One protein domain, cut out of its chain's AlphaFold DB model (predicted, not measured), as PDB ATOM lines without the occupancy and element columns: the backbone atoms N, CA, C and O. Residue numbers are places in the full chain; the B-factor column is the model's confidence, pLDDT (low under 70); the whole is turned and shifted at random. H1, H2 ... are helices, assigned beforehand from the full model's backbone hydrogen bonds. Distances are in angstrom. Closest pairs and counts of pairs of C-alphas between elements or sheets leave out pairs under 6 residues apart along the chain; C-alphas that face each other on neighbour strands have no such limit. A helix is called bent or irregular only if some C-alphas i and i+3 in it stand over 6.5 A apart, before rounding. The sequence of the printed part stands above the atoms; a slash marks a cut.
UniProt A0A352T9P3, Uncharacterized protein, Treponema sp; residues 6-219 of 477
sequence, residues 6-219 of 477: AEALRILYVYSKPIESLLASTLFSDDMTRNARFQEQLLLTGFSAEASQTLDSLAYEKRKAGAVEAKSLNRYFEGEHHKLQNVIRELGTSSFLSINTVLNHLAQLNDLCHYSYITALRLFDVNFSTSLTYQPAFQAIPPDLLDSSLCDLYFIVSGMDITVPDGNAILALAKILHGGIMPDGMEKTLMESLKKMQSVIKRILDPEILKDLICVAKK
ATOM      1  N   ALA A   6     130.494 124.410 138.916       92.38
ATOM      2  CA  ALA A   6     130.047 123.121 138.383       92.38
ATOM      3  C   ALA A   6     130.548 122.882 136.949       92.38
ATOM      4  O   ALA A   6     131.016 121.792 136.618       92.38
ATOM      5  N   GLU A   7     130.521 123.916 136.106       92.19
ATOM      6  CA  GLU A   7     131.067 123.846 134.752       92.19
ATOM      7  C   GLU A   7     132.587 123.646 134.765       92.19
ATOM      8  O   GLU A   7     133.108 122.867 133.972       92.19
ATOM      9  N   ALA A   8     133.300 124.259 135.712       93.06
ATOM     10  CA  ALA A   8     134.731 124.035 135.905       93.06
ATOM     11  C   ALA A   8     135.051 122.566 136.245       93.06
ATOM     12  O   ALA A   8     135.943 121.969 135.635       93.06
ATOM     13  N   LEU A   9     134.279 121.950 137.149       94.31
ATOM     14  CA  LEU A   9     134.389 120.519 137.455       94.31
ATOM     15  C   LEU A   9     134.093 119.644 136.233       94.31
ATOM     16  O   LEU A   9     134.781 118.650 136.003       94.31
ATOM     17  N   ARG A  10     133.096 120.016 135.422       93.88
ATOM     18  CA  ARG A  10     132.761 119.294 134.188       93.88
ATOM     19  C   ARG A  10     133.886 119.388 133.161       93.88
ATOM     20  O   ARG A  10     134.210 118.388 132.526       93.88
ATOM     21  N   ILE A  11     134.487 120.568 133.001       93.62
ATOM     22  CA  ILE A  11     135.642 120.782 132.124       93.62
ATOM     23  C   ILE A  11     136.805 119.898 132.583       93.62
ATOM     24  O   ILE A  11     137.352 119.170 131.756       93.62
ATOM     25  N   LEU A  12     137.144 119.885 133.879       94.69
ATOM     26  CA  LEU A  12     138.180 118.985 134.395       94.69
ATOM     27  C   LEU A  12     137.869 117.516 134.109       94.69
ATOM     28  O   LEU A  12     138.732 116.825 133.585       94.69
ATOM     29  N   TYR A  13     136.641 117.066 134.375       95.19
ATOM     30  CA  TYR A  13     136.220 115.694 134.096       95.19
ATOM     31  C   TYR A  13     136.405 115.305 132.622       95.19
ATOM     32  O   TYR A  13     136.878 114.216 132.316       95.19
ATOM     33  N   VAL A  14     136.022 116.179 131.686       94.31
ATOM     34  CA  VAL A  14     136.123 115.886 130.247       94.31
ATOM     35  C   VAL A  14     137.581 115.857 129.793       94.31
ATOM     36  O   VAL A  14     137.976 114.950 129.061       94.31
ATOM     37  N   TYR A  15     138.380 116.838 130.215       95.94
ATOM     38  CA  TYR A  15     139.770 116.962 129.780       95.94
ATOM     39  C   TYR A  15     140.739 116.066 130.563       95.94
ATOM     40  O   TYR A  15     141.841 115.824 130.081       95.94
ATOM     41  N   SER A  16     140.347 115.499 131.706       96.06
ATOM     42  CA  SER A  16     141.159 114.487 132.387       96.06
ATOM     43  C   SER A  16     141.133 113.138 131.667       96.06
ATOM     44  O   SER A  16     142.135 112.433 131.688       96.06
ATOM     45  N   LYS A  17     140.048 112.783 130.960       95.50
ATOM     46  CA  LYS A  17     139.878 111.444 130.359       95.50
ATOM     47  C   LYS A  17     140.987 111.018 129.385       95.50
ATOM     48  O   LYS A  17     141.458 109.885 129.507       95.50
ATOM     49  N   PRO A  18     141.449 111.859 128.436       96.12
ATOM     50  CA  PRO A  18     142.566 111.488 127.566       96.12
ATOM     51  C   PRO A  18     143.867 111.251 128.344       96.12
ATOM     52  O   PRO A  18     144.644 110.367 127.990       96.12
ATOM     53  N   ILE A  19     144.088 112.027 129.409       97.81
ATOM     54  CA  ILE A  19     145.270 111.921 130.269       97.81
ATOM     55  C   ILE A  19     145.196 110.646 131.116       97.81
ATOM     56  O   ILE A  19     146.144 109.869 131.120       97.81
ATOM     57  N   GLU A  20     144.051 110.391 131.751       97.19
ATOM     58  CA  GLU A  20     143.755 109.182 132.527       97.19
ATOM     59  C   GLU A  20     144.007 107.922 131.699       97.19
ATOM     60  O   GLU A  20     144.764 107.046 132.107       97.19
ATOM     61  N   SER A  21     143.442 107.863 130.488       96.06
ATOM     62  CA  SER A  21     143.592 106.713 129.595       96.06
ATOM     63  C   SER A  21     145.053 106.441 129.238       96.06
ATOM     64  O   SER A  21     145.452 105.277 129.134       96.06
ATOM     65  N   LEU A  22     145.848 107.492 129.025       97.19
ATOM     66  CA  LEU A  22     147.268 107.362 128.723       97.19
ATOM     67  C   LEU A  22     148.054 106.897 129.954       97.19
ATOM     68  O   LEU A  22     148.852 105.964 129.858       97.19
ATOM     69  N   LEU A  23     147.826 107.527 131.104       97.19
ATOM     70  CA  LEU A  23     148.511 107.228 132.361       97.19
ATOM     71  C   LEU A  23     148.225 105.794 132.838       97.19
ATOM     72  O   LEU A  23     149.171 105.060 133.134       97.19
ATOM     73  N   ALA A  24     146.966 105.352 132.769       96.06
ATOM     74  CA  ALA A  24     146.547 103.978 133.059       96.06
ATOM     75  C   ALA A  24     147.102 102.948 132.055       96.06
ATOM     76  O   ALA A  24     147.208 101.764 132.354       96.06
ATOM     77  N   SER A  25     147.498 103.379 130.854       94.75
ATOM     78  CA  SER A  25     148.148 102.515 129.857       94.75
ATOM     79  C   SER A  25     149.681 102.549 129.931       94.75
ATOM     80  O   SER A  25     150.343 101.893 129.115       94.75
ATOM     81  N   THR A  26     150.261 103.327 130.853       95.62
ATOM     82  CA  THR A  26     151.706 103.591 130.925       95.62
ATOM     83  C   THR A  26     152.256 103.503 132.352       95.62
ATOM     84  O   THR A  26     152.589 102.406 132.781       95.62
ATOM     85  N   LEU A  27     152.399 104.626 133.064       93.19
ATOM     86  CA  LEU A  27     153.047 104.708 134.383       93.19
ATOM     87  C   LEU A  27     152.198 104.149 135.531       93.19
ATOM     88  O   LEU A  27     152.755 103.763 136.557       93.19
ATOM     89  N   PHE A  28     150.876 104.136 135.368       94.56
ATOM     90  CA  PHE A  28     149.908 103.794 136.413       94.56
ATOM     91  C   PHE A  28     148.951 102.692 135.945       94.56
ATOM     92  O   PHE A  28     147.761 102.719 136.241       94.56
ATOM     93  N   SER A  29     149.464 101.743 135.163       92.31
ATOM     94  CA  SER A  29     148.715 100.554 134.766       92.31
ATOM     95  C   SER A  29     148.622  99.535 135.901       92.31
ATOM     96  O   SER A  29     149.431  99.549 136.831       92.31
ATOM     97  N   ASP A  30     147.686  98.596 135.788       86.69
ATOM     98  CA  ASP A  30     147.574  97.468 136.722       86.69
ATOM     99  C   ASP A  30     148.763  96.485 136.618       86.69
ATOM    100  O   ASP A  30     148.942  95.619 137.473       86.69
ATOM    101  N   ASP A  31     149.596  96.610 135.578       85.06
ATOM    102  CA  ASP A  31     150.798  95.803 135.366       85.06
ATOM    103  C   ASP A  31     152.046  96.537 135.892       85.06
ATOM    104  O   ASP A  31     152.568  97.472 135.276       85.06
ATOM    105  N   MET A  32     152.576  96.071 137.028       83.75
ATOM    106  CA  MET A  32     153.780  96.641 137.646       83.75
ATOM    107  C   MET A  32     155.009  96.603 136.726       83.75
ATOM    108  O   MET A  32     155.831  97.521 136.767       83.75
ATOM    109  N   THR A  33     155.131  95.578 135.878       82.94
ATOM    110  CA  THR A  33     156.250  95.442 134.932       82.94
ATOM    111  C   THR A  33     156.170  96.526 133.870       82.94
ATOM    112  O   THR A  33     157.168  97.159 133.516       82.94
ATOM    113  N   ARG A  34     154.954  96.792 133.389       87.88
ATOM    114  CA  ARG A  34     154.694  97.873 132.443       87.88
ATOM    115  C   ARG A  34     154.991  99.235 133.063       87.88
ATOM    116  O   ARG A  34     155.692 100.025 132.429       87.88
ATOM    117  N   ASN A  35     154.550  99.475 134.297       89.81
ATOM    118  CA  ASN A  35     154.822 100.724 135.015       89.81
ATOM    119  C   ASN A  35     156.329 100.969 135.138       89.81
ATOM    120  O   ASN A  35     156.819 102.035 134.759       89.81
ATOM    121  N   ALA A  36     157.071  99.950 135.591       87.69
ATOM    122  CA  ALA A  36     158.523 100.006 135.729       87.69
ATOM    123  C   ALA A  36     159.210 100.313 134.392       87.69
ATOM    124  O   ALA A  36     160.072 101.186 134.340       87.69
ATOM    125  N   ARG A  37     158.768  99.681 133.296       91.06
ATOM    126  CA  ARG A  37     159.310  99.928 131.954       91.06
ATOM    127  C   ARG A  37     159.119 101.376 131.512       91.06
ATOM    128  O   ARG A  37     160.063 101.995 131.035       91.06
ATOM    129  N   PHE A  38     157.913 101.935 131.629       94.06
ATOM    130  CA  PHE A  38     157.671 103.325 131.218       94.06
ATOM    131  C   PHE A  38     158.400 104.328 132.118       94.06
ATOM    132  O   PHE A  38     158.917 105.328 131.620       94.06
ATOM    133  N   GLN A  39     158.496 104.043 133.418       93.75
ATOM    134  CA  GLN A  39     159.274 104.853 134.351       93.75
ATOM    135  C   GLN A  39     160.766 104.843 133.990       93.75
ATOM    136  O   GLN A  39     161.381 105.904 133.917       93.75
ATOM    137  N   GLU A  40     161.335 103.665 133.725       92.31
ATOM    138  CA  GLU A  40     162.719 103.505 133.273       92.31
ATOM    139  C   GLU A  40     162.957 104.274 131.971       92.31
ATOM    140  O   GLU A  40     163.898 105.055 131.895       92.31
ATOM    141  N   GLN A  41     162.066 104.159 130.981       91.94
ATOM    142  CA  GLN A  41     162.193 104.895 129.717       91.94
ATOM    143  C   GLN A  41     162.226 106.417 129.911       91.94
ATOM    144  O   GLN A  41     163.007 107.092 129.245       91.94
ATOM    145  N   LEU A  42     161.429 106.969 130.831       92.38
ATOM    146  CA  LEU A  42     161.497 108.397 131.155       92.38
ATOM    147  C   LEU A  42     162.808 108.763 131.861       92.38
ATOM    148  O   LEU A  42     163.419 109.774 131.521       92.38
ATOM    149  N   LEU A  43     163.266 107.941 132.806       92.88
ATOM    150  CA  LEU A  43     164.537 108.161 133.503       92.88
ATOM    151  C   LEU A  43     165.727 108.097 132.537       92.88
ATOM    152  O   LEU A  43     166.636 108.916 132.639       92.88
ATOM    153  N   LEU A  44     165.689 107.191 131.556       91.06
ATOM    154  CA  LEU A  44     166.741 107.047 130.553       91.06
ATOM    155  C   LEU A  44     166.955 108.325 129.730       91.06
ATOM    156  O   LEU A  44     168.077 108.587 129.305       91.06
ATOM    157  N   THR A  45     165.926 109.166 129.570       88.94
ATOM    158  CA  THR A  45     166.063 110.462 128.876       88.94
ATOM    159  C   THR A  45     166.962 111.464 129.609       88.94
ATOM    160  O   THR A  45     167.410 112.434 129.000       88.94
ATOM    161  N   GLY A  46     167.230 111.241 130.901       89.19
ATOM    162  CA  GLY A  46     168.081 112.099 131.721       89.19
ATOM    163  C   GLY A  46     169.580 111.850 131.570       89.19
ATOM    164  O   GLY A  46     170.357 112.735 131.935       89.19
ATOM    165  N   PHE A  47     169.988 110.685 131.058       91.31
ATOM    166  CA  PHE A  47     171.403 110.327 130.939       91.31
ATOM    167  C   PHE A  47     172.103 111.082 129.813       91.31
ATOM    168  O   PHE A  47     171.546 111.331 128.741       91.31
ATOM    169  N   SER A  48     173.383 111.382 130.036       89.56
ATOM    170  CA  SER A  48     174.271 111.828 128.968       89.56
ATOM    171  C   SER A  48     174.472 110.721 127.917       89.56
ATOM    172  O   SER A  48     174.250 109.534 128.178       89.56
ATOM    173  N   ALA A  49     174.926 111.081 126.711       88.94
ATOM    174  CA  ALA A  49     175.273 110.081 125.693       88.94
ATOM    175  C   ALA A  49     176.399 109.144 126.177       88.94
ATOM    176  O   ALA A  49     176.380 107.951 125.889       88.94
ATOM    177  N   GLU A  50     177.346 109.678 126.955       89.75
ATOM    178  CA  GLU A  50     178.448 108.922 127.554       89.75
ATOM    179  C   GLU A  50     177.951 107.943 128.630       89.75
ATOM    180  O   GLU A  50     178.315 106.763 128.612       89.75
ATOM    181  N   ALA A  51     177.069 108.380 129.532       89.75
ATOM    182  CA  ALA A  51     176.487 107.489 130.531       89.75
ATOM    183  C   ALA A  51     175.542 106.458 129.927       89.75
ATOM    184  O   ALA A  51     175.545 105.318 130.378       89.75
ATOM    185  N   SER A  52     174.801 106.809 128.874       90.56
ATOM    186  CA  SER A  52     173.973 105.851 128.136       90.56
ATOM    187  C   SER A  52     174.833 104.746 127.517       90.56
ATOM    188  O   SER A  52     174.546 103.567 127.696       90.56
ATOM    189  N   GLN A  53     175.957 105.101 126.880       91.81
ATOM    190  CA  GLN A  53     176.920 104.116 126.369       91.81
ATOM    191  C   GLN A  53     177.551 103.282 127.488       91.81
ATOM    192  O   GLN A  53     177.780 102.082 127.321       91.81
ATOM    193  N   THR A  54     177.829 103.905 128.634       92.69
ATOM    194  CA  THR A  54     178.359 103.203 129.805       92.69
ATOM    195  C   THR A  54     177.342 102.195 130.329       92.69
ATOM    196  O   THR A  54     177.697 101.032 130.504       92.69
ATOM    197  N   LEU A  55     176.079 102.589 130.498       91.31
ATOM    198  CA  LEU A  55     174.986 101.715 130.918       91.31
ATOM    199  C   LEU A  55     174.790 100.555 129.930       91.31
ATOM    200  O   LEU A  55     174.724  99.400 130.342       91.31
ATOM    201  N   ASP A  56     174.828 100.837 128.627       90.31
ATOM    202  CA  ASP A  56     174.782  99.820 127.575       90.31
ATOM    203  C   ASP A  56     175.971  98.857 127.625       90.31
ATOM    204  O   ASP A  56     175.844  97.711 127.193       90.31
ATOM    205  N   SER A  57     177.145  99.309 128.079       92.00
ATOM    206  CA  SER A  57     178.329  98.457 128.269       92.00
ATOM    207  C   SER A  57     178.191  97.515 129.468       92.00
ATOM    208  O   SER A  57     178.821  96.463 129.478       92.00
ATOM    209  N   LEU A  58     177.332  97.868 130.429       93.19
ATOM    210  CA  LEU A  58     177.002  97.071 131.612       93.19
ATOM    211  C   LEU A  58     175.849  96.081 131.359       93.19
ATOM    212  O   LEU A  58     175.394  95.409 132.282       93.19
ATOM    213  N   ALA A  59     175.370  95.957 130.119       89.50
ATOM    214  CA  ALA A  59     174.411  94.924 129.748       89.50
ATOM    215  C   ALA A  59     175.059  93.530 129.777       89.50
ATOM    216  O   ALA A  59     176.162  93.350 129.260       89.50
ATOM    217  N   TYR A  60     174.336  92.542 130.314       87.38
ATOM    218  CA  TYR A  60     174.830  91.184 130.573       87.38
ATOM    219  C   TYR A  60     175.711  90.589 129.463       87.38
ATOM    220  O   TYR A  60     176.830  90.175 129.737       87.38
ATOM    221  N   GLU A  61     175.248  90.590 128.210       86.94
ATOM    222  CA  GLU A  61     175.981  89.983 127.088       86.94
ATOM    223  C   GLU A  61     177.351  90.630 126.841       86.94
ATOM    224  O   GLU A  61     178.342  89.945 126.590       86.94
ATOM    225  N   LYS A  62     177.440  91.961 126.964       90.75
ATOM    226  CA  LYS A  62     178.717  92.674 126.813       90.75
ATOM    227  C   LYS A  62     179.633  92.429 128.006       90.75
ATOM    228  O   LYS A  62     180.844  92.306 127.819       90.75
ATOM    229  N   ARG A  63     179.052  92.322 129.205       92.62
ATOM    230  CA  ARG A  63     179.785  91.943 130.416       92.62
ATOM    231  C   ARG A  63     180.372  90.537 130.286       92.62
ATOM    232  O   ARG A  63     181.553  90.338 130.547       92.62
ATOM    233  N   LYS A  64     179.580  89.577 129.795       88.94
ATOM    234  CA  LYS A  64     180.020  88.198 129.539       88.94
ATOM    235  C   LYS A  64     181.190  88.153 128.564       88.94
ATOM    236  O   LYS A  64     182.235  87.603 128.897       88.94
ATOM    237  N   ALA A  65     181.039  88.782 127.398       87.81
ATOM    238  CA  ALA A  65     182.093  88.825 126.387       87.81
ATOM    239  C   ALA A  65     183.395  89.437 126.937       87.81
ATOM    240  O   ALA A  65     184.470  88.863 126.778       87.81
ATOM    241  N   GLY A  66     183.297  90.563 127.653       88.00
ATOM    242  CA  GLY A  66     184.466  91.215 128.244       88.00
ATOM    243  C   GLY A  66     185.118  90.415 129.374       88.00
ATOM    244  O   GLY A  66     186.339  90.454 129.512       88.00
ATOM    245  N   ALA A  67     184.332  89.680 130.161       87.00
ATOM    246  CA  ALA A  67     184.838  88.853 131.249       87.00
ATOM    247  C   ALA A  67     185.602  87.620 130.734       87.00
ATOM    248  O   ALA A  67     186.659  87.304 131.275       87.00
ATOM    249  N   VAL A  68     185.134  86.974 129.658       82.94
ATOM    250  CA  VAL A  68     185.827  85.833 129.022       82.94
ATOM    251  C   VAL A  68     187.191  86.242 128.450       82.94
ATOM    252  O   VAL A  68     188.162  85.495 128.544       82.94
ATOM    253  N   GLU A  69     187.301  87.450 127.898       84.31
ATOM    254  CA  GLU A  69     188.563  87.983 127.362       84.31
ATOM    255  C   GLU A  69     189.488  88.578 128.444       84.31
ATOM    256  O   GLU A  69     190.641  88.944 128.174       84.31
ATOM    257  N   ALA A  70     189.007  88.712 129.684       83.69
ATOM    258  CA  ALA A  70     189.740  89.389 130.738       83.69
ATOM    259  C   ALA A  70     190.915  88.545 131.251       83.69
ATOM    260  O   ALA A  70     190.760  87.442 131.762       83.69
ATOM    261  N   LYS A  71     192.111  89.144 131.273       76.75
ATOM    262  CA  LYS A  71     193.297  88.542 131.920       76.75
ATOM    263  C   LYS A  71     193.125  88.327 133.429       76.75
ATOM    264  O   LYS A  71     193.868  87.565 134.035       76.75
ATOM    265  N   SER A  72     192.225  89.081 134.055       80.50
ATOM    266  CA  SER A  72     191.905  88.987 135.477       80.50
ATOM    267  C   SER A  72     190.449  89.374 135.684       80.50
ATOM    268  O   SER A  72     190.099  90.548 135.550       80.50
ATOM    269  N   LEU A  73     189.626  88.390 136.049       79.88
ATOM    270  CA  LEU A  73     188.207  88.593 136.342       79.88
ATOM    271  C   LEU A  73     187.998  89.598 137.479       79.88
ATOM    272  O   LEU A  73     187.162  90.485 137.364       79.88
ATOM    273  N   ASN A  74     188.809  89.535 138.540       76.88
ATOM    274  CA  ASN A  74     188.692  90.466 139.669       76.88
ATOM    275  C   ASN A  74     188.882  91.927 139.236       76.88
ATOM    276  O   ASN A  74     188.037  92.765 139.529       76.88
ATOM    277  N   ARG A  75     189.945  92.227 138.474       81.31
ATOM    278  CA  ARG A  75     190.182  93.592 137.967       81.31
ATOM    279  C   ARG A  75     189.116  94.036 136.970       81.31
ATOM    280  O   ARG A  75     188.800  95.221 136.903       81.31
ATOM    281  N   TYR A  76     188.592  93.099 136.179       89.00
ATOM    282  CA  TYR A  76     187.492  93.370 135.264       89.00
ATOM    283  C   TYR A  76     186.250  93.826 136.035       89.00
ATOM    284  O   TYR A  76     185.786  94.944 135.815       89.00
ATOM    285  N   PHE A  77     185.793  93.027 137.007       89.12
ATOM    286  CA  PHE A  77     184.627  93.356 137.826       89.12
ATOM    287  C   PHE A  77     184.829  94.636 138.646       89.12
ATOM    288  O   PHE A  77     183.918  95.456 138.701       89.12
ATOM    289  N   GLU A  78     186.011  94.886 139.222       87.62
ATOM    290  CA  GLU A  78     186.320  96.171 139.880       87.62
ATOM    291  C   GLU A  78     186.132  97.365 138.925       87.62
ATOM    292  O   GLU A  78     185.505  98.369 139.275       87.62
ATOM    293  N   GLY A  79     186.618  97.248 137.685       92.12
ATOM    294  CA  GLY A  79     186.423  98.267 136.654       92.12
ATOM    295  C   GLY A  79     184.951  98.483 136.294       92.12
ATOM    296  O   GLY A  79     184.522  99.620 136.089       92.12
ATOM    297  N   GLU A  80     184.158  97.413 136.244       94.19
ATOM    298  CA  GLU A  80     182.714  97.500 136.019       94.19
ATOM    299  C   GLU A  80     181.973  98.190 137.170       94.19
ATOM    300  O   GLU A  80     181.121  99.044 136.916       94.19
ATOM    301  N   HIS A  81     182.341  97.909 138.424       93.25
ATOM    302  CA  HIS A  81     181.781  98.607 139.585       93.25
ATOM    303  C   HIS A  81     182.036 100.115 139.506       93.25
ATOM    304  O   HIS A  81     181.134 100.913 139.759       93.25
ATOM    305  N   HIS A  82     183.242 100.531 139.108       94.38
ATOM    306  CA  HIS A  82     183.544 101.950 138.920       94.38
ATOM    307  C   HIS A  82     182.676 102.599 137.836       94.38
ATOM    308  O   HIS A  82     182.202 103.722 138.023       94.38
ATOM    309  N   LYS A  83     182.430 101.897 136.723       94.62
ATOM    310  CA  LYS A  83     181.517 102.364 135.669       94.62
ATOM    311  C   LYS A  83     180.093 102.524 136.198       94.62
ATOM    312  O   LYS A  83     179.497 103.578 135.990       94.62
ATOM    313  N   LEU A  84     179.578 101.528 136.923       95.12
ATOM    314  CA  LEU A  84     178.247 101.590 137.529       95.12
ATOM    315  C   LEU A  84     178.122 102.783 138.483       95.12
ATOM    316  O   LEU A  84     177.178 103.560 138.376       95.12
ATOM    317  N   GLN A  85     179.097 102.978 139.370       94.06
ATOM    318  CA  GLN A  85     179.091 104.085 140.330       94.06
ATOM    319  C   GLN A  85     179.113 105.460 139.648       94.06
ATOM    320  O   GLN A  85     178.502 106.410 140.140       94.06
ATOM    321  N   ASN A  86     179.775 105.585 138.494       92.00
ATOM    322  CA  ASN A  86     179.725 106.814 137.704       92.00
ATOM    323  C   ASN A  86     178.327 107.061 137.117       92.00
ATOM    324  O   ASN A  86     177.837 108.184 137.205       92.00
ATOM    325  N   VAL A  87     177.666 106.021 136.597       93.44
ATOM    326  CA  VAL A  87     176.281 106.110 136.097       93.44
ATOM    327  C   VAL A  87     175.312 106.472 137.226       93.44
ATOM    328  O   VAL A  87     174.495 107.375 137.071       93.44
ATOM    329  N   ILE A  88     175.435 105.839 138.395       93.75
ATOM    330  CA  ILE A  88     174.592 106.136 139.565       93.75
ATOM    331  C   ILE A  88     174.778 107.583 140.027       93.75
ATOM    332  O   ILE A  88     173.806 108.249 140.376       93.75
ATOM    333  N   ARG A  89     176.005 108.115 139.977       92.12
ATOM    334  CA  ARG A  89     176.266 109.517 140.332       92.12
ATOM    335  C   ARG A  89     175.509 110.499 139.431       92.12
ATOM    336  O   ARG A  89     175.096 111.550 139.921       92.12
ATOM    337  N   GLU A  90     175.286 110.172 138.155       91.31
ATOM    338  CA  GLU A  90     174.495 111.030 137.260       91.31
ATOM    339  C   GLU A  90     173.038 111.178 137.718       91.31
ATOM    340  O   GLU A  90     172.459 112.253 137.546       91.31
ATOM    341  N   LEU A  91     172.471 110.168 138.390       92.12
ATOM    342  CA  LEU A  91     171.106 110.215 138.932       92.12
ATOM    343  C   LEU A  91     170.917 111.303 140.006       92.12
ATOM    344  O   LEU A  91     169.786 111.679 140.313       92.12
ATOM    345  N   GLY A  92     172.012 111.825 140.571       89.88
ATOM    346  CA  GLY A  92     172.013 112.948 141.512       89.88
ATOM    347  C   GLY A  92     172.094 114.334 140.860       89.88
ATOM    348  O   GLY A  92     172.129 115.340 141.569       89.88
ATOM    349  N   THR A  93     172.163 114.422 139.530       91.62
ATOM    350  CA  THR A  93     172.267 115.706 138.819       91.62
ATOM    351  C   THR A  93     170.932 116.455 138.775       91.62
ATOM    352  O   THR A  93     169.854 115.887 138.952       91.62
ATOM    353  N   SER A  94     170.986 117.758 138.483       89.06
ATOM    354  CA  SER A  94     169.790 118.603 138.350       89.06
ATOM    355  C   SER A  94     168.813 118.113 137.273       89.06
ATOM    356  O   SER A  94     167.606 118.275 137.440       89.06
ATOM    357  N   SER A  95     169.316 117.473 136.210       89.50
ATOM    358  CA  SER A  95     168.500 116.830 135.170       89.50
ATOM    359  C   SER A  95     167.569 115.773 135.774       89.50
ATOM    360  O   SER A  95     166.352 115.823 135.600       89.50
ATOM    361  N   PHE A  96     168.119 114.870 136.586       93.12
ATOM    362  CA  PHE A  96     167.354 113.797 137.217       93.12
ATOM    363  C   PHE A  96     166.458 114.281 138.358       93.12
ATOM    364  O   PHE A  96     165.361 113.751 138.531       93.12
ATOM    365  N   LEU A  97     166.858 115.324 139.091       91.75
ATOM    366  CA  LEU A  97     165.971 115.978 140.063       91.75
ATOM    367  C   LEU A  97     164.734 116.583 139.380       91.75
ATOM    368  O   LEU A  97     163.622 116.472 139.902       91.75
ATOM    369  N   SER A  98     164.909 117.169 138.192       92.50
ATOM    370  CA  SER A  98     163.800 117.651 137.363       92.50
ATOM    371  C   SER A  98     162.884 116.501 136.928       92.50
ATOM    372  O   SER A  98     161.675 116.573 137.138       92.50
ATOM    373  N   ILE A  99     163.441 115.390 136.429       94.38
ATOM    374  CA  ILE A  99     162.654 114.199 136.052       94.38
ATOM    375  C   ILE A  99     161.886 113.630 137.252       94.38
ATOM    376  O   ILE A  99     160.708 113.304 137.130       94.38
ATOM    377  N   ASN A 100     162.509 113.552 138.432       94.94
ATOM    378  CA  ASN A 100     161.840 113.097 139.651       94.94
ATOM    379  C   ASN A 100     160.661 114.005 140.033       94.94
ATOM    380  O   ASN A 100     159.632 113.524 140.506       94.94
ATOM    381  N   THR A 101     160.807 115.314 139.826       94.62
ATOM    382  CA  THR A 101     159.743 116.298 140.074       94.62
ATOM    383  C   THR A 101     158.585 116.078 139.103       94.62
ATOM    384  O   THR A 101     157.446 115.941 139.541       94.62
ATOM    385  N   VAL A 102     158.882 115.917 137.810       96.06
ATOM    386  CA  VAL A 102     157.884 115.598 136.777       96.06
ATOM    387  C   VAL A 102     157.143 114.298 137.097       96.06
ATOM    388  O   VAL A 102     155.923 114.260 137.031       96.06
ATOM    389  N   LEU A 103     157.834 113.232 137.515       96.31
ATOM    390  CA  LEU A 103     157.176 111.972 137.894       96.31
ATOM    391  C   LEU A 103     156.216 112.138 139.086       96.31
ATOM    392  O   LEU A 103     155.133 111.555 139.077       96.31
ATOM    393  N   ASN A 104     156.570 112.967 140.074       96.25
ATOM    394  CA  ASN A 104     155.669 113.305 141.180       96.25
ATOM    395  C   ASN A 104     154.468 114.148 140.709       96.25
ATOM    396  O   ASN A 104     153.343 113.879 141.129       96.25
ATOM    397  N   HIS A 105     154.663 115.098 139.789       96.62
ATOM    398  CA  HIS A 105     153.557 115.841 139.174       96.62
ATOM    399  C   HIS A 105     152.623 114.928 138.372       96.62
ATOM    400  O   HIS A 105     151.407 115.092 138.432       96.62
ATOM    401  N   LEU A 106     153.158 113.942 137.646       97.19
ATOM    402  CA  LEU A 106     152.349 112.962 136.919       97.19
ATOM    403  C   LEU A 106     151.535 112.071 137.867       97.19
ATOM    404  O   LEU A 106     150.405 111.727 137.532       97.19
ATOM    405  N   ALA A 107     152.064 111.740 139.050       96.44
ATOM    406  CA  ALA A 107     151.305 111.044 140.091       96.44
ATOM    407  C   ALA A 107     150.158 111.913 140.630       96.44
ATOM    408  O   ALA A 107     149.019 111.461 140.692       96.44
ATOM    409  N   GLN A 108     150.420 113.189 140.909       96.75
ATOM    410  CA  GLN A 108     149.379 114.134 141.318       96.75
ATOM    411  C   GLN A 108     148.316 114.344 140.224       96.75
ATOM    412  O   GLN A 108     147.120 114.428 140.505       96.75
ATOM    413  N   LEU A 109     148.736 114.406 138.959       97.31
ATOM    414  CA  LEU A 109     147.841 114.498 137.808       97.31
ATOM    415  C   LEU A 109     146.990 113.232 137.657       97.31
ATOM    416  O   LEU A 109     145.805 113.338 137.334       97.31
ATOM    417  N   ASN A 110     147.565 112.054 137.912       97.31
ATOM    418  CA  ASN A 110     146.833 110.794 137.950       97.31
ATOM    419  C   ASN A 110     145.736 110.817 139.024       97.31
ATOM    420  O   ASN A 110     144.594 110.472 138.724       97.31
ATOM    421  N   ASP A 111     146.044 111.282 140.234       97.12
ATOM    422  CA  ASP A 111     145.057 111.376 141.317       97.12
ATOM    423  C   ASP A 111     143.937 112.365 140.969       97.12
ATOM    424  O   ASP A 111     142.757 112.075 141.175       97.12
ATOM    425  N   LEU A 112     144.271 113.489 140.324       96.50
ATOM    426  CA  LEU A 112     143.265 114.418 139.805       96.50
ATOM    427  C   LEU A 112     142.385 113.782 138.724       96.50
ATOM    428  O   LEU A 112     141.192 114.080 138.660       96.50
ATOM    429  N   CYS A 113     142.933 112.912 137.875       96.75
ATOM    430  CA  CYS A 113     142.139 112.188 136.881       96.75
ATOM    431  C   CYS A 113     141.112 111.248 137.534       96.75
ATOM    432  O   CYS A 113     140.001 111.123 137.021       96.75
ATOM    433  N   HIS A 114     141.459 110.665 138.684       95.62
ATOM    434  CA  HIS A 114     140.621 109.733 139.444       95.62
ATOM    435  C   HIS A 114     139.733 110.404 140.502       95.62
ATOM    436  O   HIS A 114     138.992 109.717 141.211       95.62
ATOM    437  N   TYR A 115     139.757 111.736 140.610       96.75
ATOM    438  CA  TYR A 115     138.849 112.464 141.491       96.75
ATOM    439  C   TYR A 115     137.380 112.109 141.189       96.75
ATOM    440  O   TYR A 115     136.979 111.902 140.041       96.75
ATOM    441  N   SER A 116     136.541 112.056 142.228       94.69
ATOM    442  CA  SER A 116     135.131 111.640 142.135       94.69
ATOM    443  C   SER A 116     134.219 112.720 141.525       94.69
ATOM    444  O   SER A 116     133.240 113.156 142.136       94.69
ATOM    445  N   TYR A 117     134.507 113.142 140.288       95.12
ATOM    446  CA  TYR A 117     133.789 114.207 139.577       95.12
ATOM    447  C   TYR A 117     132.283 113.969 139.508       95.12
ATOM    448  O   TYR A 117     131.506 114.893 139.728       95.12
ATOM    449  N   ILE A 118     131.859 112.738 139.210       93.94
ATOM    450  CA  ILE A 118     130.438 112.410 139.025       93.94
ATOM    451  C   ILE A 118     129.648 112.630 140.311       93.94
ATOM    452  O   ILE A 118     128.540 113.158 140.258       93.94
ATOM    453  N   THR A 119     130.227 112.274 141.457       93.94
ATOM    454  CA  THR A 119     129.614 112.499 142.768       93.94
ATOM    455  C   THR A 119     129.393 113.989 143.007       93.94
ATOM    456  O   THR A 119     128.279 114.387 143.329       93.94
ATOM    457  N   ALA A 120     130.410 114.821 142.760       94.38
ATOM    458  CA  ALA A 120     130.310 116.269 142.938       94.38
ATOM    459  C   ALA A 120     129.339 116.922 141.934       94.38
ATOM    460  O   ALA A 120     128.495 117.729 142.313       94.38
ATOM    461  N   LEU A 121     129.412 116.551 140.652       95.44
ATOM    462  CA  LEU A 121     128.559 117.100 139.592       95.44
ATOM    463  C   LEU A 121     127.079 116.763 139.804       95.44
ATOM    464  O   LEU A 121     126.222 117.602 139.532       95.44
ATOM    465  N   ARG A 122     126.777 115.578 140.351       95.44
ATOM    466  CA  ARG A 122     125.402 115.169 140.669       95.44
ATOM    467  C   ARG A 122     124.748 115.970 141.789       95.44
ATOM    468  O   ARG A 122     123.524 115.979 141.874       95.44
ATOM    469  N   LEU A 123     125.529 116.664 142.616       95.00
ATOM    470  CA  LEU A 123     124.976 117.600 143.596       95.00
ATOM    471  C   LEU A 123     124.388 118.836 142.903       95.00
ATOM    472  O   LEU A 123     123.335 119.315 143.306       95.00
ATOM    473  N   PHE A 124     125.032 119.316 141.835       95.00
ATOM    474  CA  PHE A 124     124.553 120.452 141.042       95.00
ATOM    475  C   PHE A 124     123.475 120.061 140.025       95.00
ATOM    476  O   PHE A 124     122.650 120.894 139.658       95.00
ATOM    477  N   ASP A 125     123.492 118.820 139.540       95.12
ATOM    478  CA  ASP A 125     122.511 118.277 138.600       95.12
ATOM    479  C   ASP A 125     122.289 116.783 138.877       95.12
ATOM    480  O   ASP A 125     123.071 115.933 138.459       95.12
ATOM    481  N   VAL A 126     121.194 116.450 139.565       93.00
ATOM    482  CA  VAL A 126     120.869 115.073 139.992       93.00
ATOM    483  C   VAL A 126     120.830 114.084 138.818       93.00
ATOM    484  O   VAL A 126     121.167 112.911 138.989       93.00
ATOM    485  N   ASN A 127     120.462 114.550 137.621       93.12
ATOM    486  CA  ASN A 127     120.360 113.723 136.420       93.12
ATOM    487  C   ASN A 127     121.638 113.738 135.573       93.12
ATOM    488  O   ASN A 127     121.636 113.192 134.465       93.12
ATOM    489  N   PHE A 128     122.727 114.328 136.083       93.69
ATOM    490  CA  PHE A 128     123.976 114.463 135.351       93.69
ATOM    491  C   PHE A 128     124.431 113.127 134.753       93.69
ATOM    492  O   PHE A 128     124.591 112.113 135.448       93.69
ATOM    493  N   SER A 129     124.673 113.162 133.442       90.06
ATOM    494  CA  SER A 129     125.129 112.034 132.643       90.06
ATOM    495  C   SER A 129     126.409 112.390 131.899       90.06
ATOM    496  O   SER A 129     126.589 113.505 131.415       90.06
ATOM    497  N   THR A 130     127.290 111.403 131.765       86.31
ATOM    498  CA  THR A 130     128.558 111.514 131.035       86.31
ATOM    499  C   THR A 130     128.389 111.378 129.521       86.31
ATOM    500  O   THR A 130     129.380 111.396 128.794       86.31
ATOM    501  N   SER A 131     127.153 111.207 129.036       85.06
ATOM    502  CA  SER A 131     126.858 111.143 127.605       85.06
ATOM    503  C   SER A 131     127.217 112.454 126.906       85.06
ATOM    504  O   SER A 131     126.865 113.534 127.376       85.06
ATOM    505  N   LEU A 132     127.819 112.357 125.718       77.12
ATOM    506  CA  LEU A 132     128.149 113.505 124.863       77.12
ATOM    507  C   LEU A 132     126.916 114.319 124.435       77.12
ATOM    508  O   LEU A 132     127.044 115.478 124.052       77.12
ATOM    509  N   THR A 133     125.727 113.718 124.481       85.62
ATOM    510  CA  THR A 133     124.460 114.365 124.113       85.62
ATOM    511  C   THR A 133     123.753 115.028 125.292       85.62
ATOM    512  O   THR A 133     122.751 115.711 125.087       85.62
ATOM    513  N   TYR A 134     124.222 114.804 126.523       88.94
ATOM    514  CA  TYR A 134     123.601 115.366 127.715       88.94
ATOM    515  C   TYR A 134     123.943 116.852 127.844       88.94
ATOM    516  O   TYR A 134     125.103 117.242 127.720       88.94
ATOM    517  N   GLN A 135     122.933 117.680 128.101       88.00
ATOM    518  CA  GLN A 135     123.108 119.104 128.381       88.00
ATOM    519  C   GLN A 135     122.952 119.322 129.888       88.00
ATOM    520  O   GLN A 135     121.848 119.127 130.398       88.00
ATOM    521  N   PRO A 136     124.028 119.689 130.607       90.31
ATOM    522  CA  PRO A 136     123.964 119.879 132.049       90.31
ATOM    523  C   PRO A 136     123.015 121.006 132.449       90.31
ATOM    524  O   PRO A 136     123.055 122.097 131.876       90.31
ATOM    525  N   ALA A 137     122.209 120.756 133.477       91.50
ATOM    526  CA  ALA A 137     121.282 121.725 134.050       91.50
ATOM    527  C   ALA A 137     121.699 122.076 135.485       91.50
ATOM    528  O   ALA A 137     120.959 121.838 136.437       91.50
ATOM    529  N   PHE A 138     122.910 122.620 135.640       93.88
ATOM    530  CA  PHE A 138     123.484 122.912 136.953       93.88
ATOM    531  C   PHE A 138     122.682 123.964 137.727       93.88
ATOM    532  O   PHE A 138     122.443 125.071 137.240       93.88
ATOM    533  N   GLN A 139     122.322 123.625 138.963       92.38
ATOM    534  CA  GLN A 139     121.608 124.484 139.902       92.38
ATOM    535  C   GLN A 139     122.523 124.907 141.049       92.38
ATOM    536  O   GLN A 139     123.439 124.183 141.429       92.38
ATOM    537  N   ALA A 140     122.278 126.087 141.617       91.62
ATOM    538  CA  ALA A 140     122.999 126.529 142.803       91.62
ATOM    539  C   ALA A 140     122.643 125.641 144.003       91.62
ATOM    540  O   ALA A 140     121.468 125.353 144.234       91.62
ATOM    541  N   ILE A 141     123.655 125.258 144.779       93.06
ATOM    542  CA  ILE A 141     123.493 124.439 145.981       93.06
ATOM    543  C   ILE A 141     124.146 125.097 147.198       93.06
ATOM    544  O   ILE A 141     125.086 125.883 147.037       93.06
ATOM    545  N   PRO A 142     123.671 124.780 148.414       92.06
ATOM    546  CA  PRO A 142     124.358 125.144 149.646       92.06
ATOM    547  C   PRO A 142     125.804 124.596 149.681       92.06
ATOM    548  O   PRO A 142     126.004 123.418 149.373       92.06
ATOM    549  N   PRO A 143     126.821 125.412 150.038       88.56
ATOM    550  CA  PRO A 143     128.226 124.985 150.044       88.56
ATOM    551  C   PRO A 143     128.539 123.802 150.969       88.56
ATOM    552  O   PRO A 143     129.444 123.027 150.679       88.56
ATOM    553  N   ASP A 144     127.786 123.634 152.056       92.81
ATOM    554  CA  ASP A 144     127.924 122.537 153.021       92.81
ATOM    555  C   ASP A 144     127.671 121.153 152.404       92.81
ATOM    556  O   ASP A 144     128.245 120.168 152.860       92.81
ATOM    557  N   LEU A 145     126.901 121.066 151.311       93.75
ATOM    558  CA  LEU A 145     126.725 119.812 150.568       93.75
ATOM    559  C   LEU A 145     127.986 119.376 149.807       93.75
ATOM    560  O   LEU A 145     128.095 118.210 149.436       93.75
ATOM    561  N   LEU A 146     128.928 120.292 149.564       92.31
ATOM    562  CA  LEU A 146     130.182 120.021 148.860       92.31
ATOM    563  C   LEU A 146     131.367 119.809 149.800       92.31
ATOM    564  O   LEU A 146     132.474 119.645 149.299       92.31
ATOM    565  N   ASP A 147     131.173 119.820 151.120       90.88
ATOM    566  CA  ASP A 147     132.267 119.827 152.099       90.88
ATOM    567  C   ASP A 147     133.333 118.749 151.818       90.88
ATOM    568  O   ASP A 147     134.511 119.064 151.643       90.88
ATOM    569  N   SER A 148     132.915 117.488 151.654       92.38
ATOM    570  CA  SER A 148     133.833 116.389 151.328       92.38
ATOM    571  C   SER A 148     134.503 116.576 149.966       92.38
ATOM    572  O   SER A 148     135.719 116.475 149.858       92.38
ATOM    573  N   SER A 149     133.729 116.920 148.934       94.50
ATOM    574  CA  SER A 149     134.233 117.139 147.574       94.50
ATOM    575  C   SER A 149     135.246 118.284 147.496       94.50
ATOM    576  O   SER A 149     136.247 118.172 146.795       94.50
ATOM    577  N   LEU A 150     135.022 119.378 148.226       95.00
ATOM    578  CA  LEU A 150     135.949 120.505 148.290       95.00
ATOM    579  C   LEU A 150     137.232 120.121 149.028       95.00
ATOM    580  O   LEU A 150     138.314 120.444 148.541       95.00
ATOM    581  N   CYS A 151     137.128 119.413 150.159       95.56
ATOM    582  CA  CYS A 151     138.293 118.908 150.882       95.56
ATOM    583  C   CYS A 151     139.131 117.946 150.029       95.56
ATOM    584  O   CYS A 151     140.343 118.129 149.952       95.56
ATOM    585  N   ASP A 152     138.502 116.979 149.359       96.12
ATOM    586  CA  ASP A 152     139.181 116.005 148.495       96.12
ATOM    587  C   ASP A 152     139.846 116.688 147.294       96.12
ATOM    588  O   ASP A 152     140.989 116.393 146.940       96.12
ATOM    589  N   LEU A 153     139.157 117.651 146.678       95.62
ATOM    590  CA  LEU A 153     139.710 118.401 145.558       95.62
ATOM    591  C   LEU A 153     140.893 119.263 146.003       95.62
ATOM    592  O   LEU A 153     141.937 119.217 145.357       95.62
ATOM    593  N   TYR A 154     140.766 119.996 147.118       96.56
ATOM    594  CA  TYR A 154     141.871 120.762 147.707       96.56
ATOM    595  C   TYR A 154     143.056 119.856 148.036       96.56
ATOM    596  O   TYR A 154     144.197 120.213 147.740       96.56
ATOM    597  N   PHE A 155     142.789 118.678 148.608       96.75
ATOM    598  CA  PHE A 155     143.817 117.708 148.959       96.75
ATOM    599  C   PHE A 155     144.701 117.374 147.754       96.75
ATOM    600  O   PHE A 155     145.921 117.323 147.896       96.75
ATOM    601  N   ILE A 156     144.103 117.231 146.568       95.56
ATOM    602  CA  ILE A 156     144.807 116.899 145.327       95.56
ATOM    603  C   ILE A 156     145.433 118.129 144.661       95.56
ATOM    604  O   ILE A 156     146.601 118.072 144.288       95.56
ATOM    605  N   VAL A 157     144.690 119.226 144.469       94.44
ATOM    606  CA  VAL A 157     145.151 120.360 143.634       94.44
ATOM    607  C   VAL A 157     146.074 121.331 144.367       94.44
ATOM    608  O   VAL A 157     146.734 122.153 143.730       94.44
ATOM    609  N   SER A 158     146.142 121.262 145.699       93.44
ATOM    610  CA  SER A 158     147.038 122.113 146.481       93.44
ATOM    611  C   SER A 158     148.497 121.878 146.076       93.44
ATOM    612  O   SER A 158     149.015 120.767 146.151       93.44
ATOM    613  N   GLY A 159     149.161 122.941 145.615       88.69
ATOM    614  CA  GLY A 159     150.537 122.880 145.113       88.69
ATOM    615  C   GLY A 159     150.693 122.265 143.718       88.69
ATOM    616  O   GLY A 159     151.828 122.105 143.279       88.69
ATOM    617  N   MET A 160     149.600 121.941 143.018       92.25
ATOM    618  CA  MET A 160     149.665 121.457 141.641       92.25
ATOM    619  C   MET A 160     150.067 122.586 140.686       92.25
ATOM    620  O   MET A 160     149.438 123.646 140.653       92.25
ATOM    621  N   ASP A 161     151.049 122.322 139.829       88.50
ATOM    622  CA  ASP A 161     151.303 123.125 138.636       88.50
ATOM    623  C   ASP A 161     151.586 122.210 137.447       88.50
ATOM    624  O   ASP A 161     152.422 121.316 137.523       88.50
ATOM    625  N   ILE A 162     150.881 122.440 136.340       93.50
ATOM    626  CA  ILE A 162     151.105 121.709 135.092       93.50
ATOM    627  C   ILE A 162     152.113 122.504 134.267       93.50
ATOM    628  O   ILE A 162     151.794 123.527 133.659       93.50
ATOM    629  N   THR A 163     153.353 122.049 134.262       93.88
ATOM    630  CA  THR A 163     154.473 122.732 133.623       93.88
ATOM    631  C   THR A 163     154.706 122.233 132.193       93.88
ATOM    632  O   THR A 163     154.142 121.237 131.737       93.88
ATOM    633  N   VAL A 164     155.563 122.936 131.445       94.44
ATOM    634  CA  VAL A 164     155.989 122.493 130.104       94.44
ATOM    635  C   VAL A 164     156.691 121.120 130.148       94.44
ATOM    636  O   VAL A 164     156.349 120.277 129.317       94.44
ATOM    637  N   PRO A 165     157.611 120.843 131.099       94.94
ATOM    638  CA  PRO A 165     158.156 119.500 131.311       94.94
ATOM    639  C   PRO A 165     157.103 118.398 131.481       94.94
ATOM    640  O   PRO A 165     157.254 117.339 130.877       94.94
ATOM    641  N   ASP A 166     156.018 118.655 132.216       95.50
ATOM    642  CA  ASP A 166     154.951 117.665 132.426       95.50
ATOM    643  C   ASP A 166     154.245 117.327 131.108       95.50
ATOM    644  O   ASP A 166     154.046 116.158 130.774       95.50
ATOM    645  N   GLY A 167     153.948 118.351 130.298       96.19
ATOM    646  CA  GLY A 167     153.409 118.164 128.950       96.19
ATOM    647  C   GLY A 167     154.351 117.369 128.044       96.19
ATOM    648  O   GLY A 167     153.917 116.440 127.364       96.19
ATOM    649  N   ASN A 168     155.651 117.667 128.080       95.31
ATOM    650  CA  ASN A 168     156.649 116.921 127.313       95.31
ATOM    651  C   ASN A 168     156.723 115.449 127.745       95.31
ATOM    652  O   ASN A 168     156.835 114.574 126.885       95.31
ATOM    653  N   ALA A 169     156.619 115.162 129.045       95.94
ATOM    654  CA  ALA A 169     156.606 113.796 129.560       95.94
ATOM    655  C   ALA A 169     155.345 113.030 129.136       95.94
ATOM    656  O   ALA A 169     155.452 111.895 128.676       95.94
ATOM    657  N   ILE A 170     154.166 113.662 129.186       97.19
ATOM    658  CA  ILE A 170     152.915 113.095 128.655       97.19
ATOM    659  C   ILE A 170     153.056 112.741 127.167       97.19
ATOM    660  O   ILE A 170     152.716 111.632 126.752       97.19
ATOM    661  N   LEU A 171     153.617 113.642 126.356       96.25
ATOM    662  CA  LEU A 171     153.852 113.365 124.938       96.25
ATOM    663  C   LEU A 171     154.883 112.250 124.724       96.25
ATOM    664  O   LEU A 171     154.703 111.423 123.830       96.25
ATOM    665  N   ALA A 172     155.942 112.196 125.535       94.56
ATOM    666  CA  ALA A 172     156.932 111.123 125.478       94.56
ATOM    667  C   ALA A 172     156.297 109.759 125.782       94.56
ATOM    668  O   ALA A 172     156.493 108.816 125.017       94.56
ATOM    669  N   LEU A 173     155.466 109.666 126.825       95.69
ATOM    670  CA  LEU A 173     154.722 108.449 127.163       95.69
ATOM    671  C   LEU A 173     153.822 107.992 126.014       95.69
ATOM    672  O   LEU A 173     153.842 106.815 125.658       95.69
ATOM    673  N   ALA A 174     153.088 108.918 125.390       95.56
ATOM    674  CA  ALA A 174     152.252 108.612 124.234       95.56
ATOM    675  C   ALA A 174     153.083 108.119 123.033       95.56
ATOM    676  O   ALA A 174     152.715 107.131 122.399       95.56
ATOM    677  N   LYS A 175     154.246 108.732 122.751       94.12
ATOM    678  CA  LYS A 175     155.156 108.256 121.690       94.12
ATOM    679  C   LYS A 175     155.637 106.841 121.984       94.12
ATOM    680  O   LYS A 175     155.555 105.986 121.109       94.12
ATOM    681  N   ILE A 176     156.109 106.584 123.203       92.44
ATOM    682  CA  ILE A 176     156.623 105.269 123.609       92.44
ATOM    683  C   ILE A 176     155.515 104.210 123.520       92.44
ATOM    684  O   ILE A 176     155.752 103.113 123.016       92.44
ATOM    685  N   LEU A 177     154.295 104.540 123.956       93.62
ATOM    686  CA  LEU A 177     153.143 103.637 123.909       93.62
ATOM    687  C   LEU A 177     152.811 103.184 122.478       93.62
ATOM    688  O   LEU A 177     152.452 102.026 122.274       93.62
ATOM    689  N   HIS A 178     152.975 104.072 121.498       92.31
ATOM    690  CA  HIS A 178     152.676 103.824 120.088       92.31
ATOM    691  C   HIS A 178     153.920 103.499 119.240       92.31
ATOM    692  O   HIS A 178     153.940 103.729 118.033       92.31
ATOM    693  N   GLY A 179     154.978 102.954 119.854       86.56
ATOM    694  CA  GLY A 179     156.159 102.476 119.122       86.56
ATOM    695  C   GLY A 179     156.972 103.589 118.450       86.56
ATOM    696  O   GLY A 179     157.604 103.363 117.425       86.56
ATOM    697  N   GLY A 180     156.936 104.800 119.008       86.56
ATOM    698  CA  GLY A 180     157.655 105.979 118.525       86.56
ATOM    699  C   GLY A 180     156.867 106.855 117.549       86.56
ATOM    700  O   GLY A 180     157.292 107.979 117.278       86.56
ATOM    701  N   ILE A 181     155.713 106.395 117.057       87.94
ATOM    702  CA  ILE A 181     154.886 107.131 116.095       87.94
ATOM    703  C   ILE A 181     153.672 107.711 116.819       87.94
ATOM    704  O   ILE A 181     152.854 106.982 117.370       87.94
ATOM    705  N   MET A 182     153.546 109.039 116.816       91.69
ATOM    706  CA  MET A 182     152.403 109.725 117.417       91.69
ATOM    707  C   MET A 182     151.168 109.599 116.516       91.69
ATOM    708  O   MET A 182     151.259 109.985 115.351       91.69
ATOM    709  N   PRO A 183     150.019 109.112 117.020       91.75
ATOM    710  CA  PRO A 183     148.778 109.118 116.255       91.75
ATOM    711  C   PRO A 183     148.326 110.535 115.884       91.75
ATOM    712  O   PRO A 183     148.471 111.478 116.671       91.75
ATOM    713  N   ASP A 184     147.718 110.672 114.705       91.19
ATOM    714  CA  ASP A 184     147.228 111.955 114.203       91.19
ATOM    715  C   ASP A 184     146.241 112.606 115.184       91.19
ATOM    716  O   ASP A 184     145.292 111.990 115.670       91.19
ATOM    717  N   GLY A 185     146.473 113.883 115.489       92.12
ATOM    718  CA  GLY A 185     145.624 114.674 116.384       92.12
ATOM    719  C   GLY A 185     145.815 114.411 117.883       92.12
ATOM    720  O   GLY A 185     145.444 115.278 118.673       92.12
ATOM    721  N   MET A 186     146.451 113.305 118.294       94.81
ATOM    722  CA  MET A 186     146.623 112.958 119.713       94.81
ATOM    723  C   MET A 186     147.449 114.000 120.474       94.81
ATOM    724  O   MET A 186     147.042 114.433 121.549       94.81
ATOM    725  N   GLU A 187     148.567 114.463 119.905       95.62
ATOM    726  CA  GLU A 187     149.400 115.509 120.518       95.62
ATOM    727  C   GLU A 187     148.587 116.778 120.806       95.62
ATOM    728  O   GLU A 187     148.632 117.324 121.911       95.62
ATOM    729  N   LYS A 188     147.779 117.212 119.830       96.12
ATOM    730  CA  LYS A 188     146.901 118.373 119.981       96.12
ATOM    731  C   LYS A 188     145.882 118.140 121.095       96.12
ATOM    732  O   LYS A 188     145.749 118.997 121.963       96.12
ATOM    733  N   THR A 189     145.215 116.985 121.112       97.00
ATOM    734  CA  THR A 189     144.232 116.633 122.146       97.00
ATOM    735  C   THR A 189     144.842 116.622 123.547       97.00
ATOM    736  O   THR A 189     144.264 117.212 124.461       97.00
ATOM    737  N   LEU A 190     146.008 115.998 123.732       97.44
ATOM    738  CA  LEU A 190     146.688 115.928 125.030       97.44
ATOM    739  C   LEU A 190     147.103 117.324 125.512       97.44
ATOM    740  O   LEU A 190     146.801 117.709 126.640       97.44
ATOM    741  N   MET A 191     147.720 118.128 124.642       97.50
ATOM    742  CA  MET A 191     148.171 119.474 125.005       97.50
ATOM    743  C   MET A 191     147.010 120.445 125.247       97.50
ATOM    744  O   MET A 191     147.097 121.294 126.135       97.50
ATOM    745  N   GLU A 192     145.918 120.343 124.486       96.94
ATOM    746  CA  GLU A 192     144.692 121.105 124.749       96.94
ATOM    747  C   GLU A 192     144.073 120.716 126.092       96.94
ATOM    748  O   GLU A 192     143.671 121.600 126.848       96.94
ATOM    749  N   SER A 193     144.068 119.421 126.416       97.31
ATOM    750  CA  SER A 193     143.566 118.905 127.691       97.31
ATOM    751  C   SER A 193     144.347 119.461 128.875       97.31
ATOM    752  O   SER A 193     143.757 120.089 129.754       97.31
ATOM    753  N   LEU A 194     145.680 119.357 128.851       97.31
ATOM    754  CA  LEU A 194     146.546 119.901 129.901       97.31
ATOM    755  C   LEU A 194     146.372 121.417 130.070       97.31
ATOM    756  O   LEU A 194     146.230 121.902 131.192       97.31
ATOM    757  N   LYS A 195     146.310 122.173 128.964       96.06
ATOM    758  CA  LYS A 195     146.084 123.629 129.003       96.06
ATOM    759  C   LYS A 195     144.732 123.985 129.614       96.06
ATOM    760  O   LYS A 195     144.640 124.942 130.384       96.06
ATOM    761  N   LYS A 196     143.675 123.246 129.265       95.12
ATOM    762  CA  LYS A 196     142.332 123.461 129.815       95.12
ATOM    763  C   LYS A 196     142.281 123.128 131.298       95.12
ATOM    764  O   LYS A 196     141.788 123.954 132.062       95.12
ATOM    765  N   MET A 197     142.864 122.003 131.707       95.31
ATOM    766  CA  MET A 197     142.979 121.633 133.117       95.31
ATOM    767  C   MET A 197     143.733 122.700 133.914       95.31
ATOM    768  O   MET A 197     143.198 123.218 134.890       95.31
ATOM    769  N   GLN A 198     144.915 123.119 133.449       95.00
ATOM    770  CA  GLN A 198     145.705 124.153 134.119       95.00
ATOM    771  C   GLN A 198     144.946 125.480 134.222       95.00
ATOM    772  O   GLN A 198     144.999 126.150 135.253       95.00
ATOM    773  N   SER A 199     144.225 125.873 133.166       93.69
ATOM    774  CA  SER A 199     143.441 127.106 133.176       93.69
ATOM    775  C   SER A 199     142.325 127.065 134.217       93.69
ATOM    776  O   SER A 199     142.116 128.069 134.893       93.69
ATOM    777  N   VAL A 200     141.639 125.929 134.362       93.69
ATOM    778  CA  VAL A 200     140.595 125.752 135.378       93.69
ATOM    779  C   VAL A 200     141.191 125.764 136.787       93.69
ATOM    780  O   VAL A 200     140.689 126.490 137.648       93.69
ATOM    781  N   ILE A 201     142.291 125.036 137.002       93.06
ATOM    782  CA  ILE A 201     142.992 124.980 138.292       93.06
ATOM    783  C   ILE A 201     143.437 126.378 138.724       93.06
ATOM    784  O   ILE A 201     143.122 126.803 139.823       93.06
ATOM    785  N   LYS A 202     144.085 127.151 137.845       91.50
ATOM    786  CA  LYS A 202     144.621 128.474 138.210       91.50
ATOM    787  C   LYS A 202     143.576 129.585 138.332       91.50
ATOM    788  O   LYS A 202     143.887 130.641 138.870       91.50
ATOM    789  N   ARG A 203     142.379 129.424 137.755       89.56
ATOM    790  CA  ARG A 203     141.381 130.515 137.684       89.56
ATOM    791  C   ARG A 203     140.165 130.304 138.569       89.56
ATOM    792  O   ARG A 203     139.575 131.292 138.990       89.56
ATOM    793  N   ILE A 204     139.752 129.054 138.769       88.06
ATOM    794  CA  ILE A 204     138.485 128.720 139.434       88.06
ATOM    795  C   ILE A 204     138.736 127.827 140.642       88.06
ATOM    796  O   ILE A 204     138.138 128.038 141.691       88.06
ATOM    797  N   LEU A 205     139.629 126.850 140.498       89.38
ATOM    798  CA  LEU A 205     139.956 125.877 141.540       89.38
ATOM    799  C   LEU A 205     141.312 126.187 142.178       89.38
ATOM    800  O   LEU A 205     142.066 125.279 142.525       89.38
ATOM    801  N   ASP A 206     141.622 127.480 142.290       91.50
ATOM    802  CA  ASP A 206     142.847 127.935 142.930       91.50
ATOM    803  C   ASP A 206     142.833 127.500 144.407       91.50
ATOM    804  O   ASP A 206     141.771 127.561 145.041       91.50
ATOM    805  N   PRO A 207     143.963 127.049 144.981       92.88
ATOM    806  CA  PRO A 207     143.988 126.545 146.349       92.88
ATOM    807  C   PRO A 207     143.463 127.531 147.397       92.88
ATOM    808  O   PRO A 207     142.807 127.092 148.340       92.88
ATOM    809  N   GLU A 208     143.696 128.839 147.248       92.94
ATOM    810  CA  GLU A 208     143.157 129.822 148.198       92.94
ATOM    811  C   GLU A 208     141.638 129.962 148.034       92.94
ATOM    812  O   GLU A 208     140.914 129.950 149.026       92.94
ATOM    813  N   ILE A 209     141.131 129.959 146.792       92.31
ATOM    814  CA  ILE A 209     139.681 129.968 146.525       92.31
ATOM    815  C   ILE A 209     139.015 128.720 147.118       92.31
ATOM    816  O   ILE A 209     137.978 128.816 147.772       92.31
ATOM    817  N   LEU A 210     139.597 127.537 146.906       93.81
ATOM    818  CA  LEU A 210     139.063 126.287 147.445       93.81
ATOM    819  C   LEU A 210     139.084 126.272 148.970       93.81
ATOM    820  O   LEU A 210     138.110 125.847 149.584       93.81
ATOM    821  N   LYS A 211     140.162 126.757 149.585       95.00
ATOM    822  CA  LYS A 211     140.255 126.886 151.038       95.00
ATOM    823  C   LYS A 211     139.160 127.800 151.586       95.00
ATOM    824  O   LYS A 211     138.479 127.405 152.528       95.00
ATOM    825  N   ASP A 212     138.944 128.961 150.975       93.56
ATOM    826  CA  ASP A 212     137.886 129.886 151.386       93.56
ATOM    827  C   ASP A 212     136.495 129.245 151.256       93.56
ATOM    828  O   ASP A 212     135.672 129.347 152.169       93.56
ATOM    829  N   LEU A 213     136.243 128.512 150.163       92.94
ATOM    830  CA  LEU A 213     135.003 127.752 149.978       92.94
ATOM    831  C   LEU A 213     134.814 126.679 151.058       92.94
ATOM    832  O   LEU A 213     133.697 126.520 151.553       92.94
ATOM    833  N   ILE A 214     135.879 125.975 151.455       95.69
ATOM    834  CA  ILE A 214     135.834 124.980 152.537       95.69
ATOM    835  C   ILE A 214     135.511 125.655 153.871       95.69
ATOM    836  O   ILE A 214     134.630 125.184 154.589       95.69
ATOM    837  N   CYS A 215     136.165 126.770 154.201       95.50
ATOM    838  CA  CYS A 215     135.890 127.503 155.438       95.50
ATOM    839  C   CYS A 215     134.429 127.979 155.501       95.50
ATOM    840  O   CYS A 215     133.783 127.878 156.547       95.50
ATOM    841  N   VAL A 216     133.870 128.436 154.372       93.88
ATOM    842  CA  VAL A 216     132.447 128.801 154.263       93.88
ATOM    843  C   VAL A 216     131.538 127.580 154.416       93.88
ATOM    844  O   VAL A 216     130.580 127.640 155.188       93.88
ATOM    845  N   ALA A 217     131.830 126.476 153.723       93.94
ATOM    846  CA  ALA A 217     131.051 125.238 153.792       93.94
ATOM    847  C   ALA A 217     131.009 124.665 155.218       93.94
ATOM    848  O   ALA A 217     129.942 124.294 155.706       93.94
ATOM    849  N   LYS A 218     132.149 124.678 155.919       94.25
ATOM    850  CA  LYS A 218     132.279 124.211 157.308       94.25
ATOM    851  C   LYS A 218     131.800 125.212 158.352       94.25
ATOM    852  O   LYS A 218     131.607 124.829 159.504       94.25
ATOM    853  N   LYS A 219     131.595 126.475 157.964       94.06
ATOM    854  CA  LYS A 219     131.330 127.600 158.877       94.06
ATOM    855  C   LYS A 219     132.433 127.755 159.935       94.06
ATOM    856  O   LYS A 219     132.157 128.132 161.070       94.06
TER     857      LYS A 219
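Overview. This is residues 6 to 219 of the 477 residues of an uncharacterized protein of Treponema sp (UniProt A0A352T9P3). An elongated body of eight helices, with H6 running along its middle, continues at one end into a helical arm of H3, H4 and H5, which extends the long axis beyond it. In the body H1, H2, H8 and H9 pack on H6, H10 packs on H1 and H9, H7 on H1 and H8, and H11 covers H8; the tip of the arm, residues 69 to 74, sticks out. The printed part has 214 residues with eleven named helices, H1 to H11 in chain order, and no named strand: all helix. It is loose, with a radius of gyration of the C-alphas of 23.1 A, and spans 81 by 39 by 27 A.

Along the chain. Find C-alpha 94 at (169.790, 118.603, 138.350); from there H6, residues 94 to 113, runs 28.4 A. Before it come H5, residues 73 to 90, 26.3 A long, H4, residues 60 to 68, H3, residues 49 to 57, and H2, residues 32 to 44. H1, residues 6 to 24, begins at C-alpha 6 (130.047, 123.121, 138.383) and is 25.8 A long, with a kink of 41 degrees near residue 18; it is only just irregular, C-alphas 15 and 18 being 6.53 A apart. After H6 look for H7, residues 117 to 124, and H8, residues 143 to 157, irregular with C-alphas 145 and 148 7.9 A apart. Then come H9, residues 164 to 177, H10, residues 186 to 203, 25.7 A long, and H11, residues 207 to 218, ending at C-alpha 218 (132.279, 124.211, 157.308).

Arrangement. Start at H6: it touches H9 about perpendicular, at 78 degrees, closest at the C-alphas of Val 102 and Asp 166, 5.6 A. Its residues 110 to 113 touch H1, closest at the C-alphas of Cys 113 and Ser 16, 5.1 A. H1 touches H10 at a steep tilt of 41 degrees, opposite ways, closest at the C-alphas of Tyr 15 and Ser 193, 4.7 A. H8 touches H11 at a shallow tilt of 30 degrees, closest at the C-alphas of Asp 144 and Ala 217, 4.2 A. H7 and H8 form a helical hairpin, as do H9 and H10. In the arm, H3 touches H5, closest at the C-alphas of Ala 51 and Val 87, 5.7 A, while H4 and H5 touch only at the corner. Every O i to N i+4 pair is within hydrogen-bond range in H2 to H6 and H9 to H11, against 12 of 15 in H1, 2 of 4 in H7 and 8 of 11 in H8.

Size, cuts and confidence. The C-alphas of Lys 71 and Ala 140, the two farthest apart, are 80.6 A apart. The printed part has no cut. The link from H7 to H8, residues 125 to 142, is long. No printed residue is under 70 in pLDDT.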